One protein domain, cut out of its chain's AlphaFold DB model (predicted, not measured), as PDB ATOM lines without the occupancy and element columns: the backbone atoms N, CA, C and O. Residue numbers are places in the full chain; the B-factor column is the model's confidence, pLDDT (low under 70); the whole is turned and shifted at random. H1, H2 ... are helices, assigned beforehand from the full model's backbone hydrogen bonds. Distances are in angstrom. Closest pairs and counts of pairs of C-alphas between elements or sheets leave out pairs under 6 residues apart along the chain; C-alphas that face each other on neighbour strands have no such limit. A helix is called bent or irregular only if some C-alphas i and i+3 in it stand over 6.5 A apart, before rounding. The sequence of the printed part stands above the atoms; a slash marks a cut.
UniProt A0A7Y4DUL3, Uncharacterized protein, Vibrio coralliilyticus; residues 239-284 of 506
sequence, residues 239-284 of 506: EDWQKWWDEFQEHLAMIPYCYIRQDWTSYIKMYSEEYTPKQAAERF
ATOM      1  N   GLU A 239     217.561 196.319 213.327       91.75
ATOM      2  CA  GLU A 239     218.403 197.520 213.353       91.75
ATOM      3  C   GLU A 239     219.897 197.214 213.128       91.75
ATOM      4  O   GLU A 239     220.590 198.029 212.511       91.75
ATOM      5  N   ASP A 240     220.388 196.051 213.574       95.06
ATOM      6  CA  ASP A 240     221.785 195.647 213.398       95.06
ATOM      7  C   ASP A 240     222.068 195.307 211.929       95.06
ATOM      8  O   ASP A 240     223.059 195.790 211.363       95.06
ATOM      9  N   TRP A 241     221.163 194.569 211.276       95.31
ATOM     10  CA  TRP A 241     221.230 194.338 209.836       95.31
ATOM     11  C   TRP A 241     221.141 195.647 209.047       95.31
ATOM     12  O   TRP A 241     221.975 195.869 208.170       95.31
ATOM     13  N   GLN A 242     220.178 196.528 209.348       92.94
ATOM     14  CA  GLN A 242     220.013 197.791 208.611       92.94
ATOM     15  C   GLN A 242     221.279 198.645 208.686       92.94
ATOM     16  O   GLN A 242     221.769 199.127 207.666       92.94
ATOM     17  N   LYS A 243     221.868 198.767 209.880       95.06
ATOM     18  CA  LYS A 243     223.122 199.499 210.066       95.06
ATOM     19  C   LYS A 243     224.268 198.873 209.271       95.06
ATOM     20  O   LYS A 243     225.027 199.589 208.619       95.06
ATOM     21  N   TRP A 244     224.405 197.548 209.326       97.38
ATOM     22  CA  TRP A 244     225.433 196.838 208.568       97.38
ATOM     23  C   TRP A 244     225.260 197.032 207.058       97.38
ATOM     24  O   TRP A 244     226.232 197.286 206.346       97.38
ATOM     25  N   TRP A 245     224.021 196.930 206.581       95.88
ATOM     26  CA  TRP A 245     223.657 197.026 205.176       95.88
ATOM     27  C   TRP A 245     223.914 198.425 204.613       95.88
ATOM     28  O   TRP A 245     224.533 198.541 203.555       95.88
ATOM     29  N   ASP A 246     223.534 199.475 205.342       92.31
ATOM     30  CA  ASP A 246     223.797 200.864 204.958       92.31
ATOM     31  C   ASP A 246     225.307 201.129 204.813       92.31
ATOM     32  O   ASP A 246     225.764 201.616 203.774       92.31
ATOM     33  N   GLU A 247     226.111 200.740 205.811       95.50
ATOM     34  CA  GLU A 247     227.575 200.878 205.758       95.50
ATOM     35  C   GLU A 247     228.186 200.046 204.612       95.50
ATOM     36  O   GLU A 247     229.130 200.473 203.938       95.50
ATOM     37  N   PHE A 248     227.641 198.854 204.349       95.38
ATOM     38  CA  PHE A 248     228.088 197.984 203.261       95.38
ATOM     39  C   PHE A 248     227.828 198.632 201.901       95.38
ATOM     40  O   PHE A 248     228.724 198.655 201.055       95.38
ATOM     41  N   GLN A 249     226.638 199.199 201.694       91.94
ATOM     42  CA  GLN A 249     226.275 199.884 200.456       91.94
ATOM     43  C   GLN A 249     227.158 201.101 200.183       91.94
ATOM     44  O   GLN A 249     227.558 201.314 199.036       91.94
ATOM     45  N   GLU A 250     227.502 201.878 201.213       90.38
ATOM     46  CA  GLU A 250     228.422 203.009 201.073       90.38
ATOM     47  C   GLU A 250     229.801 202.561 200.579       90.38
ATOM     48  O   GLU A 250     230.357 203.172 199.663       90.38
ATOM     49  N   HIS A 251     230.337 201.471 201.133       92.62
ATOM     50  CA  HIS A 251     231.598 200.895 200.671       92.62
ATOM     51  C   HIS A 251     231.489 200.298 199.266       92.62
ATOM     52  O   HIS A 251     232.374 200.518 198.440       92.62
ATOM     53  N   LEU A 252     230.401 199.584 198.970       88.44
ATOM     54  CA  LEU A 252     230.175 198.966 197.666       88.44
ATOM     55  C   LEU A 252     230.072 200.017 196.553       88.44
ATOM     56  O   LEU A 252     230.635 199.830 195.479       88.44
ATOM     57  N   ALA A 253     229.425 201.155 196.822       83.31
ATOM     58  CA  ALA A 253     229.285 202.259 195.873       83.31
ATOM     59  C   ALA A 253     230.624 202.922 195.490       83.31
ATOM     60  O   ALA A 253     230.696 203.630 194.483       83.31
ATOM     61  N   MET A 254     231.688 202.707 196.275       85.25
ATOM     62  CA  MET A 254     233.045 203.150 195.938       85.25
ATOM     63  C   MET A 254     233.750 202.204 194.957       85.25
ATOM     64  O   MET A 254     234.767 202.587 194.376       85.25
ATOM     65  N   ILE A 255     233.230 200.988 194.763       82.31
ATOM     66  CA  ILE A 255     233.809 199.984 193.872       82.31
ATOM     67  C   ILE A 255     233.294 200.223 192.446       82.31
ATOM     68  O   ILE A 255     232.080 200.208 192.213       82.31
ATOM     69  N   PRO A 256     234.188 200.435 191.461       77.94
ATOM     70  CA  PRO A 256     233.778 200.688 190.089       77.94
ATOM     71  C   PRO A 256     232.901 199.571 189.519       77.94
ATOM     72  O   PRO A 256     233.235 198.393 189.620       77.94
ATOM     73  N   TYR A 257     231.795 199.963 188.880       74.44
ATOM     74  CA  TYR A 257     230.852 199.065 188.198       74.44
ATOM     75  C   TYR A 257     230.289 197.922 189.062       74.44
ATOM     76  O   TYR A 257     229.850 196.901 188.535       74.44
ATOM     77  N   CYS A 258     230.293 198.087 190.387       77.56
ATOM     78  CA  CYS A 258     229.649 197.160 191.302       77.56
ATOM     79  C   CYS A 258     228.213 197.612 191.590       77.56
ATOM     80  O   CYS A 258     227.961 198.795 191.825       77.56
ATOM     81  N   TYR A 259     227.278 196.663 191.591       75.00
ATOM     82  CA  TYR A 259     225.866 196.911 191.880       75.00
ATOM     83  C   TYR A 259     225.351 195.898 192.890       75.00
ATOM     84  O   TYR A 259     225.827 194.759 192.958       75.00
ATOM     85  N   ILE A 260     224.326 196.310 193.633       80.25
ATOM     86  CA  ILE A 260     223.523 195.392 194.432       80.25
ATOM     87  C   ILE A 260     222.756 194.486 193.472       80.25
ATOM     88  O   ILE A 260     221.947 194.950 192.670       80.25
ATOM     89  N   ARG A 261     223.034 193.187 193.547       77.81
ATOM     90  CA  ARG A 261     222.353 192.167 192.748       77.81
ATOM     91  C   ARG A 261     220.973 191.876 193.330       77.81
ATOM     92  O   ARG A 261     220.704 192.144 194.498       77.81
ATOM     93  N   GLN A 262     220.099 191.278 192.522       77.56
ATOM     94  CA  GLN A 262     218.780 190.839 192.991       77.56
ATOM     95  C   GLN A 262     218.865 189.729 194.041       77.56
ATOM     96  O   GLN A 262     218.051 189.707 194.962       77.56
ATOM     97  N   ASP A 263     219.832 188.820 193.891       80.25
ATOM     98  CA  ASP A 263     220.100 187.757 194.855       80.25
ATOM     99  C   ASP A 263     220.997 188.279 195.982       80.25
ATOM    100  O   ASP A 263     222.145 188.667 195.758       80.25
ATOM    101  N   TRP A 264     220.448 188.299 197.195       88.38
ATOM    102  CA  TRP A 264     221.123 188.811 198.388       88.38
ATOM    103  C   TRP A 264     221.780 187.716 199.225       88.38
ATOM    104  O   TRP A 264     222.414 188.029 200.232       88.38
ATOM    105  N   THR A 265     221.684 186.452 198.802       88.56
ATOM    106  CA  THR A 265     222.200 185.284 199.529       88.56
ATOM    107  C   THR A 265     223.651 185.480 199.957       88.56
ATOM    108  O   THR A 265     224.009 185.273 201.113       88.56
ATOM    109  N   SER A 266     224.499 185.974 199.050       88.56
ATOM    110  CA  SER A 266     225.911 186.220 199.362       88.56
ATOM    111  C   SER A 266     226.110 187.316 200.414       88.56
ATOM    112  O   SER A 266     226.967 187.163 201.283       88.56
ATOM    113  N   TYR A 267     225.330 188.402 200.367       92.25
ATOM    114  CA  TYR A 267     225.444 189.510 201.320       92.25
ATOM    115  C   TYR A 267     224.989 189.095 202.719       92.25
ATOM    116  O   TYR A 267     225.727 189.281 203.684       92.25
ATOM    117  N   ILE A 268     223.818 188.452 202.808       94.88
ATOM    118  CA  ILE A 268     223.270 187.920 204.062       94.88
ATOM    119  C   ILE A 268     224.230 186.889 204.655       94.88
ATOM    120  O   ILE A 268     224.484 186.894 205.855       94.88
ATOM    121  N   LYS A 269     224.839 186.045 203.814       92.38
ATOM    122  CA  LYS A 269     225.817 185.062 204.271       92.38
ATOM    123  C   LYS A 269     227.022 185.739 204.914       92.38
ATOM    124  O   LYS A 269     227.414 185.348 206.006       92.38
ATOM    125  N   MET A 270     227.592 186.763 204.277       94.94
ATOM    126  CA  MET A 270     228.726 187.500 204.849       94.94
ATOM    127  C   MET A 270     228.364 188.180 206.172       94.94
ATOM    128  O   MET A 270     229.165 188.126 207.101       94.94
ATOM    129  N   TYR A 271     227.162 188.748 206.287       96.19
ATOM    130  CA  TYR A 271     226.661 189.263 207.562       96.19
ATOM    131  C   TYR A 271     226.583 188.166 208.634       96.19
ATOM    132  O   TYR A 271     227.161 188.313 209.706       96.19
ATOM    133  N   SER A 272     225.958 187.026 208.316       93.19
ATOM    134  CA  SER A 272     225.810 185.890 209.242       93.19
ATOM    135  C   SER A 272     227.144 185.245 209.649       93.19
ATOM    136  O   SER A 272     227.252 184.644 210.712       93.19
ATOM    137  N   GLU A 273     228.174 185.375 208.808       93.00
ATOM    138  CA  GLU A 273     229.548 184.949 209.093       93.00
ATOM    139  C   GLU A 273     230.371 186.045 209.810       93.00
ATOM    140  O   GLU A 273     231.595 185.933 209.891       93.00
ATOM    141  N   GLU A 274     229.713 187.094 210.319       95.50
ATOM    142  CA  GLU A 274     230.287 188.197 211.105       95.50
ATOM    143  C   GLU A 274     231.338 189.036 210.354       95.50
ATOM    144  O   GLU A 274     232.238 189.635 210.954       95.50
ATOM    145  N   TYR A 275     231.242 189.121 209.025       97.19
ATOM    146  CA  TYR A 275     232.083 190.044 208.266       97.19
ATOM    147  C   TYR A 275     231.684 191.473 208.611       97.19
ATOM    148  O   TYR A 275     230.505 191.817 208.629       97.19
ATOM    149  N   THR A 276     232.665 192.352 208.796       97.44
ATOM    150  CA  THR A 276     232.376 193.791 208.820       97.44
ATOM    151  C   THR A 276     231.888 194.258 207.439       97.44
ATOM    152  O   THR A 276     232.297 193.674 206.427       97.44
ATOM    153  N   PRO A 277     231.087 195.340 207.355       97.25
ATOM    154  CA  PRO A 277     230.598 195.868 206.079       97.25
ATOM    155  C   PRO A 277     231.723 196.108 205.062       97.25
ATOM    156  O   PRO A 277     231.633 195.726 203.896       97.25
ATOM    157  N   LYS A 278     232.850 196.653 205.533       96.00
ATOM    158  CA  LYS A 278     234.047 196.873 204.719       96.00
ATOM    159  C   LYS A 278     234.658 195.570 204.194       96.00
ATOM    160  O   LYS A 278     234.953 195.485 203.007       96.00
ATOM    161  N   GLN A 279     234.839 194.556 205.045       95.88
ATOM    162  CA  GLN A 279     235.391 193.261 204.618       95.88
ATOM    163  C   GLN A 279     234.488 192.565 203.597       95.88
ATOM    164  O   GLN A 279     234.987 191.924 202.673       95.88
ATOM    165  N   ALA A 280     233.168 192.687 203.754       94.12
ATOM    166  CA  ALA A 280     232.212 192.164 202.791       94.12
ATOM    167  C   ALA A 280     232.313 192.902 201.447       94.12
ATOM    168  O   ALA A 280     232.408 192.253 200.407       94.12
ATOM    169  N   ALA A 281     232.374 194.238 201.455       91.50
ATOM    170  CA  ALA A 281     232.551 195.039 200.243       91.50
ATOM    171  C   ALA A 281     233.879 194.727 199.530       91.50
ATOM    172  O   ALA A 281     233.903 194.563 198.313       91.50
ATOM    173  N   GLU A 282     234.975 194.544 200.274       89.75
ATOM    174  CA  GLU A 282     236.293 194.213 199.716       89.75
ATOM    175  C   GLU A 282     236.306 192.915 198.894       89.75
ATOM    176  O   GLU A 282     237.147 192.771 198.007       89.75
ATOM    177  N   ARG A 283     235.363 191.993 199.123       86.38
ATOM    178  CA  ARG A 283     235.215 190.776 198.306       86.38
ATOM    179  C   ARG A 283     234.666 191.022 196.907       86.38
ATOM    180  O   ARG A 283     234.802 190.150 196.055       86.38
ATOM    181  N   PHE A 284     234.077 192.189 196.677       83.56
ATOM    182  CA  PHE A 284     233.613 192.629 195.366       83.56
ATOM    183  C   PHE A 284     234.623 193.535 194.661       83.56
ATOM    184  O   PHE A 284     234.359 193.969 193.539       83.56
TER     185      PHE A 284
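Overview. This is residues 239 to 284 of the 506 residues of an uncharacterized protein of Vibrio coralliilyticus (UniProt A0A7Y4DUL3). Three helices stand in a triangle: the long H1 has the short H3 beside it, running the same way, and H2 is set at a slant to both, running the opposite way. A long loop, residues 253 to 264, runs on past the last residue of H1 and folds back to H2, while the turn from H2 to H3 is tight. The printed part has 46 residues with three named helices, in the order H1, H2, H3, and no named strand; the class is all helix. The whole is compact, with a radius of gyration of the C-alphas of 9.7 A, and rounded, its C-alphas spanning 26 by 18 by 16 A.

Arrangement. The first helix, H1, residues 239 to 252, and the last, H3, residues 277 to 282, touch, with 13 pairs of C-alphas within 8 A. Their closest C-alphas are those of Phe 248 and Pro 277, 4.3 A apart. H1 and H3 run the same way at a shallow tilt of 30 degrees. H2, residues 265 to 272, is close to H1 but not clearly touching it; the closest C-alphas are those of Trp 244 and Tyr 271, 7.7 A apart. H1 and H2 run opposite ways at a steep tilt of 59 degrees. H2 and H3 touch, their closest C-alphas being those of Met 270 and Ala 280, 6.2 A apart. They run opposite ways at a steep tilt of 49 degrees. In H1, H2 and H3 every O i to N i+4 pair is within hydrogen-bond range.

Along the chain. H1 begins at C-alpha 239, at (218.403, 197.520, 213.353), and ends at C-alpha 252, at (230.175, 198.966, 197.666), 19.7 A away. H2, from Thr 265 to Ser 272, measures 10.4 A from first to last C-alpha. H3, from Pro 277 to Glu 282, measures 8.7 A and ends at C-alpha 282, at (236.293, 194.213, 199.716). None of the helices is bent or irregular.

Size, cuts and confidence. The two C-alphas farthest apart are those of Glu 239 and Tyr 257, 28.1 A. The first and last printed C-alphas, of Glu 239 and Phe 284, are 24.1 A apart. The printed part has no cut. The link from H1 to H2 is long, with 12 residues whose C-alphas lie 8 to 15 A from the mean of all C-alphas; the link from H2 to H3, four residues, is tight. The mean pLDDT of the printed part is 89.8, and no printed residue is under 70.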